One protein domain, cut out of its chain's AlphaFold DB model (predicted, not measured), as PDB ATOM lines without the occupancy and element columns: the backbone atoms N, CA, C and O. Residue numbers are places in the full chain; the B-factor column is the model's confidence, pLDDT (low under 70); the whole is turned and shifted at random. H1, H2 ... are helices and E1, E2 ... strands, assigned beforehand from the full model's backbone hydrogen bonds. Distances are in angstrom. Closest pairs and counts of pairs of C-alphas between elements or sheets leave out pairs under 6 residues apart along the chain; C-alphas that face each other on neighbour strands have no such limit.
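What this domain is: This is residues 223 to 297 and 350 to 364 of the 782 residues of an uncharacterized protein of Apiotrichum porosum (UniProt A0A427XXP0). Two short helices, H2 and H3, lie side by side in the body, with a small ribbon of two parallel strands, E1 and E2, beside them. From E1 the chain loops far out along the long axis to the short helix H1 and comes back to H2, while H4 lies toward the other end, near H3. The printed part has 90 residues, with two named strands and four named helices in the order E1, H1, H2, E2, H3, H4; the sheet's order is E1, E2. The class is mostly helix, though only 41 residues are in named elements. The whole is only just compact, close to loose, with a radius of gyration of the C-alphas of 14.5 A, and elongated, with spans of 43 by 25 by 25 A.

Where its parts are: Start at Pro 223 and read on to C-alpha 231 at (-33.515, 25.254, -15.747), where E1 begins; it covers residues 231 to 233. Next find H1, residues 246 to 251, starting at C-alpha 246 at (-12.052, 33.571, 4.187). H2 follows, residues 257 to 265, 12.0 A long, then E2, residues 272 to 276, 13.7 A long. H3 is residues 285 to 293, 11.8 A long. After the cut, H4 runs through residues 350 to 358, 12.2 A long, and ends at C-alpha 358 at (-43.132, 40.752, -21.183).

How they stand to each other: Look first at E1 and E2, parallel at 7 degrees: N 232 and O 272 are 3.1 A apart and N 274 and O 232 2.9 A, both within hydrogen-bond range. With H1 and H2 between them, they form a strand-helix-strand unit, two parallel neighbour strands joined through helices, with a right-handed crossover. H2 and H3 touch, their closest C-alphas being those of Glu 261 and Val 287, 5.1 A apart. They run the same way at a shallow tilt of 21 degrees. H3 and H4 are close but not clearly touching; their closest C-alphas, of Phe 293 and Arg 357, are 6.7 A apart. They run the same way at a steep tilt of 44 degrees. H1 is apart from H2, H3, H4 and E2. In H1, H2, H3 and H4 every O i to N i+4 pair is within hydrogen-bond range.

The domain as a whole: The two C-alphas farthest apart are those of Arg 243 and His 297, at 45.0 A. Residues 298 to 349 are not printed, and C-alphas 297 and 350 are 11.5 A apart across this cut. The link from E1 to H1, residues 234 to 245, is long; that from H1 to H2 is tight. Check the B-factor column: the mean pLDDT of the printed part is 81.8, with residue 223 and residues 239 to 254 under 70 in this model.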
ATOM      1  N   PRO A 223     -24.475  29.592 -31.272       63.84
ATOM      2  CA  PRO A 223     -25.563  30.451 -30.825       63.84
ATOM      3  C   PRO A 223     -25.466  30.650 -29.302       63.84
ATOM      4  O   PRO A 223     -25.095  29.716 -28.581       63.84
ATOM      5  N   PRO A 224     -25.815  31.836 -28.768       71.19
ATOM      6  CA  PRO A 224     -25.757  32.076 -27.330       71.19
ATOM      7  C   PRO A 224     -26.647  31.054 -26.597       71.19
ATOM      8  O   PRO A 224     -27.797  30.860 -26.990       71.19
ATOM      9  N   PRO A 225     -26.182  30.404 -25.512       79.88
ATOM     10  CA  PRO A 225     -26.931  29.318 -24.868       79.88
ATOM     11  C   PRO A 225     -28.212  29.795 -24.161       79.88
ATOM     12  O   PRO A 225     -29.104  28.997 -23.870       79.88
ATOM     13  N   GLY A 226     -28.322  31.101 -23.898       84.88
ATOM     14  CA  GLY A 226     -29.395  31.747 -23.139       84.88
ATOM     15  C   GLY A 226     -30.829  31.335 -23.519       84.88
ATOM     16  O   GLY A 226     -31.567  30.855 -22.652       84.88
ATOM     17  N   PRO A 227     -31.244  31.445 -24.796       87.38
ATOM     18  CA  PRO A 227     -32.569  31.022 -25.256       87.38
ATOM     19  C   PRO A 227     -32.870  29.522 -25.115       87.38
ATOM     20  O   PRO A 227     -34.043  29.150 -25.145       87.38
ATOM     21  N   TYR A 228     -31.867  28.659 -24.934       89.06
ATOM     22  CA  TYR A 228     -32.058  27.212 -24.759       89.06
ATOM     23  C   TYR A 228     -32.154  26.796 -23.282       89.06
ATOM     24  O   TYR A 228     -32.729  25.752 -22.968       89.06
ATOM     25  N   ILE A 229     -31.643  27.611 -22.352       91.56
ATOM     26  CA  ILE A 229     -31.653  27.304 -20.916       91.56
ATOM     27  C   ILE A 229     -33.086  27.363 -20.364       91.56
ATOM     28  O   ILE A 229     -33.731  28.412 -20.318       91.56
ATOM     29  N   ARG A 230     -33.578  26.208 -19.899       93.06
ATOM     30  CA  ARG A 230     -34.895  26.047 -19.252       93.06
ATOM     31  C   ARG A 230     -34.829  25.939 -17.727       93.06
ATOM     32  O   ARG A 230     -35.818  26.245 -17.062       93.06
ATOM     33  N   HIS A 231     -33.685  25.540 -17.172       91.75
ATOM     34  CA  HIS A 231     -33.515  25.254 -15.747       91.75
ATOM     35  C   HIS A 231     -32.140  25.731 -15.259       91.75
ATOM     36  O   HIS A 231     -31.135  25.435 -15.901       91.75
ATOM     37  N   ILE A 232     -32.088  26.407 -14.108       91.50
ATOM     38  CA  ILE A 232     -30.850  26.741 -13.378       91.50
ATOM     39  C   ILE A 232     -30.934  26.080 -11.998       91.50
ATOM     40  O   ILE A 232     -31.989  26.120 -11.364       91.50
ATOM     41  N   ASN A 233     -29.866  25.417 -11.546       87.44
ATOM     42  CA  ASN A 233     -29.909  24.601 -10.331       87.44
ATOM     43  C   ASN A 233     -28.547  24.537  -9.613       87.44
ATOM     44  O   ASN A 233     -27.595  23.959 -10.135       87.44
ATOM     45  N   PHE A 234     -28.490  25.075  -8.393       86.56
ATOM     46  CA  PHE A 234     -27.309  25.101  -7.523       86.56
ATOM     47  C   PHE A 234     -27.301  23.993  -6.445       86.56
ATOM     48  O   PHE A 234     -26.474  24.036  -5.534       86.56
ATOM     49  N   ILE A 235     -28.149  22.954  -6.545       75.75
ATOM     50  CA  ILE A 235     -28.245  21.869  -5.543       75.75
ATOM     51  C   ILE A 235     -26.900  21.198  -5.228       75.75
ATOM     52  O   ILE A 235     -26.650  20.862  -4.072       75.75
ATOM     53  N   ASN A 236     -26.009  21.078  -6.219       73.25
ATOM     54  CA  ASN A 236     -24.670  20.484  -6.089       73.25
ATOM     55  C   ASN A 236     -23.544  21.517  -5.886       73.25
ATOM     56  O   ASN A 236     -22.389  21.130  -5.716       73.25
ATOM     57  N   PHE A 237     -23.841  22.819  -5.920       78.44
ATOM     58  CA  PHE A 237     -22.837  23.873  -5.769       78.44
ATOM     59  C   PHE A 237     -22.479  24.084  -4.294       78.44
ATOM     60  O   PHE A 237     -23.359  24.289  -3.460       78.44
ATOM     61  N   ARG A 238     -21.188  24.025  -3.957       71.75
ATOM     62  CA  ARG A 238     -20.662  24.188  -2.595       71.75
ATOM     63  C   ARG A 238     -19.393  25.036  -2.646       71.75
ATOM     64  O   ARG A 238     -18.565  24.841  -3.529       71.75
ATOM     65  N   THR A 239     -19.220  25.939  -1.685       64.94
ATOM     66  CA  THR A 239     -18.006  26.771  -1.544       64.94
ATOM     67  C   THR A 239     -16.898  26.073  -0.743       64.94
ATOM     68  O   THR A 239     -15.713  26.379  -0.899       64.94
ATOM     69  N   ILE A 240     -17.272  25.107   0.102       55.16
ATOM     70  CA  ILE A 240     -16.369  24.342   0.971       55.16
ATOM     71  C   ILE A 240     -15.453  23.442   0.129       55.16
ATOM     72  O   ILE A 240     -15.912  22.719  -0.752       55.16
ATOM     73  N   GLY A 241     -14.154  23.446   0.442       52.91
ATOM     74  CA  GLY A 241     -13.142  22.601  -0.205       52.91
ATOM     75  C   GLY A 241     -12.336  23.283  -1.317       52.91
ATOM     76  O   GLY A 241     -11.329  22.729  -1.747       52.91
ATOM     77  N   SER A 242     -12.691  24.508  -1.724       56.00
ATOM     78  CA  SER A 242     -12.019  25.228  -2.822       56.00
ATOM     79  C   SER A 242     -10.581  25.714  -2.529       56.00
ATOM     80  O   SER A 242     -10.003  26.392  -3.375       56.00
ATOM     81  N   ARG A 243      -9.993  25.390  -1.366       55.22
ATOM     82  CA  ARG A 243      -8.639  25.813  -0.930       55.22
ATOM     83  C   ARG A 243      -8.395  27.336  -0.952       55.22
ATOM     84  O   ARG A 243      -7.333  27.774  -1.379       55.22
ATOM     85  N   ARG A 244      -9.364  28.134  -0.496       56.78
ATOM     86  CA  ARG A 244      -9.248  29.604  -0.424       56.78
ATOM     87  C   ARG A 244      -9.408  30.108   1.003       56.78
ATOM     88  O   ARG A 244     -10.106  29.474   1.796       56.78
ATOM     89  N   SER A 245      -8.778  31.235   1.323       55.66
ATOM     90  CA  SER A 245      -8.964  31.904   2.616       55.66
ATOM     91  C   SER A 245     -10.366  32.525   2.737       55.66
ATOM     92  O   SER A 245     -11.071  32.728   1.745       55.66
ATOM     93  N   GLN A 246     -10.784  32.865   3.960       48.94
ATOM     94  CA  GLN A 246     -12.052  33.571   4.187       48.94
ATOM     95  C   GLN A 246     -12.057  34.951   3.501       48.94
ATOM     96  O   GLN A 246     -13.051  35.342   2.890       48.94
ATOM     97  N   GLU A 247     -10.925  35.658   3.526       49.44
ATOM     98  CA  GLU A 247     -10.748  36.958   2.868       49.44
ATOM     99  C   GLU A 247     -10.795  36.838   1.333       49.44
ATOM    100  O   GLU A 247     -11.414  37.654   0.650       49.44
ATOM    101  N   GLU A 248     -10.210  35.775   0.778       55.16
ATOM    102  CA  GLU A 248     -10.289  35.440  -0.644       55.16
ATOM    103  C   GLU A 248     -11.709  35.095  -1.108       55.16
ATOM    104  O   GLU A 248     -12.114  35.501  -2.202       55.16
ATOM    105  N   ALA A 249     -12.462  34.346  -0.297       53.84
ATOM    106  CA  ALA A 249     -13.854  34.006  -0.574       53.84
ATOM    107  C   ALA A 249     -14.748  35.259  -0.568       53.84
ATOM    108  O   ALA A 249     -15.621  35.396  -1.426       53.84
ATOM    109  N   VAL A 250     -14.480  36.204   0.342       46.12
ATOM    110  CA  VAL A 250     -15.152  37.513   0.398       46.12
ATOM    111  C   VAL A 250     -14.778  38.396  -0.800       46.12
ATOM    112  O   VAL A 250     -15.675  38.957  -1.431       46.12
ATOM    113  N   ARG A 251     -13.488  38.501  -1.159       49.44
ATOM    114  CA  ARG A 251     -13.020  39.320  -2.300       49.44
ATOM    115  C   ARG A 251     -13.372  38.740  -3.672       49.44
ATOM    116  O   ARG A 251     -13.510  39.496  -4.626       49.44
ATOM    117  N   GLY A 252     -13.498  37.421  -3.791       56.62
ATOM    118  CA  GLY A 252     -13.719  36.728  -5.061       56.62
ATOM    119  C   GLY A 252     -14.839  35.701  -4.971       56.62
ATOM    120  O   GLY A 252     -14.565  34.504  -5.044       56.62
ATOM    121  N   ARG A 253     -16.087  36.164  -4.822       62.47
ATOM    122  CA  ARG A 253     -17.279  35.301  -4.834       62.47
ATOM    123  C   ARG A 253     -17.420  34.586  -6.186       62.47
ATOM    124  O   ARG A 253     -17.301  35.211  -7.240       62.47
ATOM    125  N   PHE A 254     -17.728  33.288  -6.161       68.56
ATOM    126  CA  PHE A 254     -17.968  32.490  -7.373       68.56
ATOM    127  C   PHE A 254     -19.206  32.972  -8.140       68.56
ATOM    128  O   PHE A 254     -19.133  33.256  -9.337       68.56
ATOM    129  N   VAL A 255     -20.321  33.119  -7.423       79.69
ATOM    130  CA  VAL A 255     -21.562  33.725  -7.911       79.69
ATOM    131  C   VAL A 255     -21.656  35.131  -7.324       79.69
ATOM    132  O   VAL A 255     -21.487  35.321  -6.121       79.69
ATOM    133  N   THR A 256     -21.905  36.129  -8.169       82.12
ATOM    134  CA  THR A 256     -22.182  37.512  -7.752       82.12
ATOM    135  C   THR A 256     -23.563  37.916  -8.245       82.12
ATOM    136  O   THR A 256     -24.015  37.411  -9.273       82.12
ATOM    137  N   ALA A 257     -24.208  38.854  -7.547       81.38
ATOM    138  CA  ALA A 257     -25.525  39.365  -7.921       81.38
ATOM    139  C   ALA A 257     -25.588  39.810  -9.395       81.38
ATOM    140  O   ALA A 257     -26.399  39.284 -10.144       81.38
ATOM    141  N   GLY A 258     -24.668  40.670  -9.850       78.75
ATOM    142  CA  GLY A 258     -24.650  41.147 -11.243       78.75
ATOM    143  C   GLY A 258     -24.396  40.051 -12.293       78.75
ATOM    144  O   GLY A 258     -24.988  40.083 -13.369       78.75
ATOM    145  N   ARG A 259     -23.580  39.025 -11.988       84.75
ATOM    146  CA  ARG A 259     -23.413  37.862 -12.887       84.75
ATOM    147  C   ARG A 259     -24.687  37.025 -12.960       84.75
ATOM    148  O   ARG A 259     -25.071  36.587 -14.039       84.75
ATOM    149  N   LEU A 260     -25.335  36.804 -11.818       88.06
ATOM    150  CA  LEU A 260     -26.577  36.045 -11.726       88.06
ATOM    151  C   LEU A 260     -27.735  36.776 -12.422       88.06
ATOM    152  O   LEU A 260     -28.459  36.164 -13.205       88.06
ATOM    153  N   GLU A 261     -27.854  38.086 -12.213       87.56
ATOM    154  CA  GLU A 261     -28.781  38.968 -12.923       87.56
ATOM    155  C   GLU A 261     -28.538  38.914 -14.436       87.56
ATOM    156  O   GLU A 261     -29.476  38.677 -15.193       87.56
ATOM    157  N   GLY A 262     -27.281  39.033 -14.879       84.56
ATOM    158  CA  GLY A 262     -26.903  38.906 -16.288       84.56
ATOM    159  C   GLY A 262     -27.320  37.566 -16.903       84.56
ATOM    160  O   GLY A 262     -27.884  37.547 -17.998       84.56
ATOM    161  N   VAL A 263     -27.134  36.449 -16.191       88.62
ATOM    162  CA  VAL A 263     -27.604  35.119 -16.628       88.62
ATOM    163  C   VAL A 263     -29.135  35.057 -16.695       88.62
ATOM    164  O   VAL A 263     -29.681  34.522 -17.659       88.62
ATOM    165  N   ILE A 264     -29.857  35.631 -15.730       90.75
ATOM    166  CA  ILE A 264     -31.330  35.641 -15.723       90.75
ATOM    167  C   ILE A 264     -31.882  36.528 -16.857       90.75
ATOM    168  O   ILE A 264     -32.788  36.101 -17.576       90.75
ATOM    169  N   LYS A 265     -31.291  37.707 -17.101       88.06
ATOM    170  CA  LYS A 265     -31.634  38.587 -18.235       88.06
ATOM    171  C   LYS A 265     -31.315  37.954 -19.594       88.06
ATOM    172  O   LYS A 265     -32.038  38.201 -20.551       88.06
ATOM    173  N   ASN A 266     -30.300  37.093 -19.681       87.19
ATOM    174  CA  ASN A 266     -29.971  36.359 -20.908       87.19
ATOM    175  C   ASN A 266     -30.745  35.037 -21.083       87.19
ATOM    176  O   ASN A 266     -30.575  34.375 -22.102       87.19
ATOM    177  N   THR A 267     -31.615  34.638 -20.146       92.31
ATOM    178  CA  THR A 267     -32.368  33.369 -20.218       92.31
ATOM    179  C   THR A 267     -33.889  33.598 -20.329       92.31
ATOM    180  O   THR A 267     -34.663  33.262 -19.423       92.31
ATOM    181  N   PRO A 268     -34.378  34.129 -21.474       90.94
ATOM    182  CA  PRO A 268     -35.798  34.457 -21.667       90.94
ATOM    183  C   PRO A 268     -36.708  33.228 -21.537       90.94
ATOM    184  O   PRO A 268     -37.863  33.327 -21.130       90.94
ATOM    185  N   ASN A 269     -36.168  32.049 -21.841       93.75
ATOM    186  CA  ASN A 269     -36.873  30.775 -21.898       93.75
ATOM    187  C   ASN A 269     -36.823  29.959 -20.588       93.75
ATOM    188  O   ASN A 269     -37.414  28.875 -20.530       93.75
ATOM    189  N   LEU A 270     -36.160  30.470 -19.543       95.25
ATOM    190  CA  LEU A 270     -36.057  29.845 -18.220       95.25
ATOM    191  C   LEU A 270     -37.451  29.593 -17.610       95.25
ATOM    192  O   LEU A 270     -38.347  30.434 -17.711       95.25
ATOM    193  N   ARG A 271     -37.633  28.426 -16.981       95.31
ATOM    194  CA  ARG A 271     -38.887  27.977 -16.343       95.31
ATOM    195  C   ARG A 271     -38.731  27.635 -14.865       95.31
ATOM    196  O   ARG A 271     -39.706  27.734 -14.128       95.31
ATOM    197  N   SER A 272     -37.536  27.252 -14.413       95.44
ATOM    198  CA  SER A 272     -37.313  26.890 -13.009       95.44
ATOM    199  C   SER A 272     -35.935  27.273 -12.484       95.44
ATOM    200  O   SER A 272     -34.936  27.091 -13.186       95.44
ATOM    201  N   ILE A 273     -35.883  27.674 -11.217       94.69
ATOM    202  CA  ILE A 273     -34.655  28.014 -10.496       94.69
ATOM    203  C   ILE A 273     -34.594  27.209  -9.191       94.69
ATOM    204  O   ILE A 273     -35.580  27.150  -8.459       94.69
ATOM    205  N   CYS A 274     -33.431  26.631  -8.884       91.69
ATOM    206  CA  CYS A 274     -33.071  26.190  -7.535       91.69
ATOM    207  C   CYS A 274     -31.807  26.912  -7.075       91.69
ATOM    208  O   CYS A 274     -30.736  26.737  -7.662       91.69
ATOM    209  N   MET A 275     -31.969  27.691  -6.011       90.00
ATOM    210  CA  MET A 275     -30.908  28.271  -5.207       90.00
ATOM    211  C   MET A 275     -30.715  27.464  -3.924       90.00
ATOM    212  O   MET A 275     -31.553  26.643  -3.541       90.00
ATOM    213  N   THR A 276     -29.573  27.695  -3.292       84.50
ATOM    214  CA  THR A 276     -29.150  27.080  -2.034       84.50
ATOM    215  C   THR A 276     -28.550  28.147  -1.124       84.50
ATOM    216  O   THR A 276     -28.201  29.240  -1.577       84.50
ATOM    217  N   GLU A 277     -28.342  27.795   0.139       80.19
ATOM    218  CA  GLU A 277     -27.579  28.546   1.140       80.19
ATOM    219  C   GLU A 277     -26.176  28.987   0.657       80.19
ATOM    220  O   GLU A 277     -25.573  29.891   1.212       80.19
ATOM    221  N   TYR A 278     -25.642  28.393  -0.416       80.38
ATOM    222  CA  TYR A 278     -24.334  28.744  -0.986       80.38
ATOM    223  C   TYR A 278     -24.373  29.872  -2.035       80.38
ATOM    224  O   TYR A 278     -23.320  30.239  -2.562       80.38
ATOM    225  N   VAL A 279     -25.556  30.394  -2.381       84.25
ATOM    226  CA  VAL A 279     -25.757  31.478  -3.370       84.25
ATOM    227  C   VAL A 279     -26.742  32.560  -2.901       84.25
ATOM    228  O   VAL A 279     -27.152  33.413  -3.688       84.25
ATOM    229  N   ASP A 280     -27.099  32.547  -1.619       83.19
ATOM    230  CA  ASP A 280     -28.000  33.496  -0.956       83.19
ATOM    231  C   ASP A 280     -27.577  34.965  -1.138       83.19
ATOM    232  O   ASP A 280     -28.345  35.777  -1.644       83.19
ATOM    233  N   SER A 281     -26.310  35.284  -0.892       80.62
ATOM    234  CA  SER A 281     -25.709  36.615  -1.029       80.62
ATOM    235  C   SER A 281     -25.555  37.093  -2.490       80.62
ATOM    236  O   SER A 281     -24.940  38.133  -2.753       80.62
ATOM    237  N   ALA A 282     -26.103  36.349  -3.459       84.31
ATOM    238  CA  ALA A 282     -26.323  36.791  -4.835       84.31
ATOM    239  C   ALA A 282     -27.802  37.118  -5.145       84.31
ATOM    240  O   ALA A 282     -28.071  37.703  -6.193       84.31
ATOM    241  N   LEU A 283     -28.750  36.815  -4.248       87.94
ATOM    242  CA  LEU A 283     -30.177  37.157  -4.347       87.94
ATOM    243  C   LEU A 283     -30.443  38.626  -3.970       87.94
ATOM    244  O   LEU A 283     -31.230  38.940  -3.080       87.94
ATOM    245  N   SER A 284     -29.783  39.546  -4.674       86.81
ATOM    246  CA  SER A 284     -30.054  40.980  -4.555       86.81
ATOM    247  C   SER A 284     -31.485  41.327  -4.988       86.81
ATOM    248  O   SER A 284     -32.124  40.580  -5.732       86.81
ATOM    249  N   TYR A 285     -31.977  42.507  -4.591       88.38
ATOM    250  CA  TYR A 285     -33.293  42.994  -5.022       88.38
ATOM    251  C   TYR A 285     -33.495  42.940  -6.557       88.38
ATOM    252  O   TYR A 285     -34.502  42.364  -6.964       88.38
ATOM    253  N   PRO A 286     -32.562  43.407  -7.422       86.75
ATOM    254  CA  PRO A 286     -32.681  43.239  -8.877       86.75
ATOM    255  C   PRO A 286     -32.805  41.781  -9.343       86.75
ATOM    256  O   PRO A 286     -33.636  41.476 -10.198       86.75
ATOM    257  N   VAL A 287     -32.035  40.859  -8.752       91.06
ATOM    258  CA  VAL A 287     -32.117  39.421  -9.064       91.06
ATOM    259  C   VAL A 287     -33.491  38.866  -8.690       91.06
ATOM    260  O   VAL A 287     -34.127  38.200  -9.504       91.06
ATOM    261  N   VAL A 288     -33.984  39.167  -7.486       92.44
ATOM    262  CA  VAL A 288     -35.301  38.716  -7.013       92.44
ATOM    263  C   VAL A 288     -36.434  39.341  -7.840       92.44
ATOM    264  O   VAL A 288     -37.394  38.648  -8.182       92.44
ATOM    265  N   GLU A 289     -36.318  40.613  -8.227       91.31
ATOM    266  CA  GLU A 289     -37.297  41.294  -9.080       91.31
ATOM    267  C   GLU A 289     -37.388  40.633 -10.468       91.31
ATOM    268  O   GLU A 289     -38.485  40.289 -10.916       91.31
ATOM    269  N   GLU A 290     -36.253  40.377 -11.128       91.12
ATOM    270  CA  GLU A 290     -36.226  39.658 -12.408       91.12
ATOM    271  C   GLU A 290     -36.785  38.231 -12.281       91.12
ATOM    272  O   GLU A 290     -37.543  37.803 -13.148       91.12
ATOM    273  N   ILE A 291     -36.488  37.510 -11.191       94.44
ATOM    274  CA  ILE A 291     -37.003  36.152 -10.926       94.44
ATOM    275  C   ILE A 291     -38.537  36.117 -10.850       94.44
ATOM    276  O   ILE A 291     -39.148  35.219 -11.435       94.44
ATOM    277  N   PHE A 292     -39.158  37.069 -10.147       93.75
ATOM    278  CA  PHE A 292     -40.609  37.082  -9.931       93.75
ATOM    279  C   PHE A 292     -41.404  37.738 -11.064       93.75
ATOM    280  O   PHE A 292     -42.501  37.273 -11.372       93.75
ATOM    281  N   PHE A 293     -40.886  38.800 -11.689       93.44
ATOM    282  CA  PHE A 293     -41.650  39.609 -12.648       93.44
ATOM    283  C   PHE A 293     -41.365  39.309 -14.127       93.44
ATOM    284  O   PHE A 293     -42.075  39.820 -14.995       93.44
ATOM    285  N   ARG A 294     -40.407  38.430 -14.446       92.69
ATOM    286  CA  ARG A 294     -40.277  37.844 -15.793       92.69
ATOM    287  C   ARG A 294     -41.568  37.140 -16.232       92.69
ATOM    288  O   ARG A 294     -42.123  36.331 -15.492       92.69
ATOM    289  N   GLY A 295     -42.036  37.453 -17.438       91.56
ATOM    290  CA  GLY A 295     -43.307  36.994 -18.003       91.56
ATOM    291  C   GLY A 295     -44.562  37.678 -17.443       91.56
ATOM    292  O   GLY A 295     -45.660  37.163 -17.643       91.56
ATOM    293  N   TYR A 296     -44.426  38.820 -16.757       90.50
ATOM    294  CA  TYR A 296     -45.546  39.614 -16.238       90.50
ATOM    295  C   TYR A 296     -45.485  41.074 -16.706       90.50
ATOM    296  O   TYR A 296     -44.414  41.628 -16.946       90.50
ATOM    297  N   HIS A 297     -46.656  41.709 -16.800       86.06
ATOM    298  CA  HIS A 297     -46.808  43.111 -17.202       86.06
ATOM    299  C   HIS A 297     -46.630  44.085 -16.028       86.06
ATOM    300  O   HIS A 297     -46.983  43.760 -14.891       86.06
ATOM    301  N   ASP A 350     -37.290  51.711 -16.789       84.69
ATOM    302  CA  ASP A 350     -38.340  50.802 -16.313       84.69
ATOM    303  C   ASP A 350     -39.260  50.321 -17.443       84.69
ATOM    304  O   ASP A 350     -39.660  49.159 -17.472       84.69
ATOM    305  N   GLU A 351     -39.578  51.185 -18.402       86.81
ATOM    306  CA  GLU A 351     -40.322  50.838 -19.613       86.81
ATOM    307  C   GLU A 351     -39.598  49.749 -20.425       86.81
ATOM    308  O   GLU A 351     -40.242  48.796 -20.871       86.81
ATOM    309  N   GLN A 352     -38.267  49.820 -20.551       87.06
ATOM    310  CA  GLN A 352     -37.461  48.771 -21.187       87.06
ATOM    311  C   GLN A 352     -37.434  47.480 -20.352       87.06
ATOM    312  O   GLN A 352     -37.705  46.417 -20.910       87.06
ATOM    313  N   LYS A 353     -37.215  47.552 -19.026       88.12
ATOM    314  CA  LYS A 353     -37.258  46.380 -18.121       88.12
ATOM    315  C   LYS A 353     -38.573  45.622 -18.266       88.12
ATOM    316  O   LYS A 353     -38.574  44.412 -18.479       88.12
ATOM    317  N   TRP A 354     -39.704  46.324 -18.195       89.75
ATOM    318  CA  TRP A 354     -41.023  45.704 -18.318       89.75
ATOM    319  C   TRP A 354     -41.316  45.208 -19.737       89.75
ATOM    320  O   TRP A 354     -41.908  44.142 -19.884       89.75
ATOM    321  N   THR A 355     -40.843  45.898 -20.779       89.00
ATOM    322  CA  THR A 355     -40.942  45.408 -22.166       89.00
ATOM    323  C   THR A 355     -40.149  44.115 -22.362       89.00
ATOM    324  O   THR A 355     -40.681  43.159 -22.921       89.00
ATOM    325  N   ARG A 356     -38.923  44.028 -21.830       88.75
ATOM    326  CA  ARG A 356     -38.110  42.802 -21.833       88.75
ATOM    327  C   ARG A 356     -38.777  41.682 -21.030       88.75
ATOM    328  O   ARG A 356     -38.910  40.571 -21.537       88.75
ATOM    329  N   ARG A 357     -39.258  41.967 -19.813       90.31
ATOM    330  CA  ARG A 357     -39.968  40.992 -18.961       90.31
ATOM    331  C   ARG A 357     -41.220  40.429 -19.640       90.31
ATOM    332  O   ARG A 357     -41.450  39.231 -19.514       90.31
ATOM    333  N   ASN A 358     -41.970  41.225 -20.411       89.06
ATOM    334  CA  ASN A 358     -43.132  40.752 -21.183       89.06
ATOM    335  C   ASN A 358     -42.791  39.656 -22.212       89.06
ATOM    336  O   ASN A 358     -43.657  38.851 -22.539       89.06
ATOM    337  N   LEU A 359     -41.560  39.634 -22.736       88.44
ATOM    338  CA  LEU A 359     -41.108  38.670 -23.749       88.44
ATOM    339  C   LEU A 359     -40.604  37.348 -23.144       88.44
ATOM    340  O   LEU A 359     -40.288  36.410 -23.876       88.44
ATOM    341  N   PHE A 360     -40.474  37.264 -21.817       94.12
ATOM    342  CA  PHE A 360     -39.897  36.100 -21.145       94.12
ATOM    343  C   PHE A 360     -40.980  35.072 -20.791       94.12
ATOM    344  O   PHE A 360     -42.097  35.414 -20.412       94.12
ATOM    345  N   THR A 361     -40.628  33.785 -20.836       94.44
ATOM    346  CA  THR A 361     -41.455  32.717 -20.255       94.44
ATOM    347  C   THR A 361     -41.551  32.951 -18.741       94.44
ATOM    348  O   THR A 361     -40.497  33.004 -18.105       94.44
ATOM    349  N   PRO A 362     -42.743  33.075 -18.129       95.50
ATOM    350  CA  PRO A 362     -42.852  33.264 -16.686       95.50
ATOM    351  C   PRO A 362     -42.358  32.034 -15.916       95.50
ATOM    352  O   PRO A 362     -42.359  30.913 -16.429       95.50
ATOM    353  N   LEU A 363     -41.903  32.236 -14.678       96.50
ATOM    354  CA  LEU A 363     -41.336  31.155 -13.870       96.50
ATOM    355  C   LEU A 363     -42.430  30.187 -13.377       96.50
ATOM    356  O   LEU A 363     -43.452  30.618 -12.845       96.50
ATOM    357  N   GLU A 364     -42.198  28.880 -13.524       97.06
ATOM    358  CA  GLU A 364     -43.083  27.812 -13.034       97.06
ATOM    359  C   GLU A 364     -42.702  27.304 -11.641       97.06
ATOM    360  O   GLU A 364     -43.566  26.861 -10.880       97.06
TER     361      GLU A 364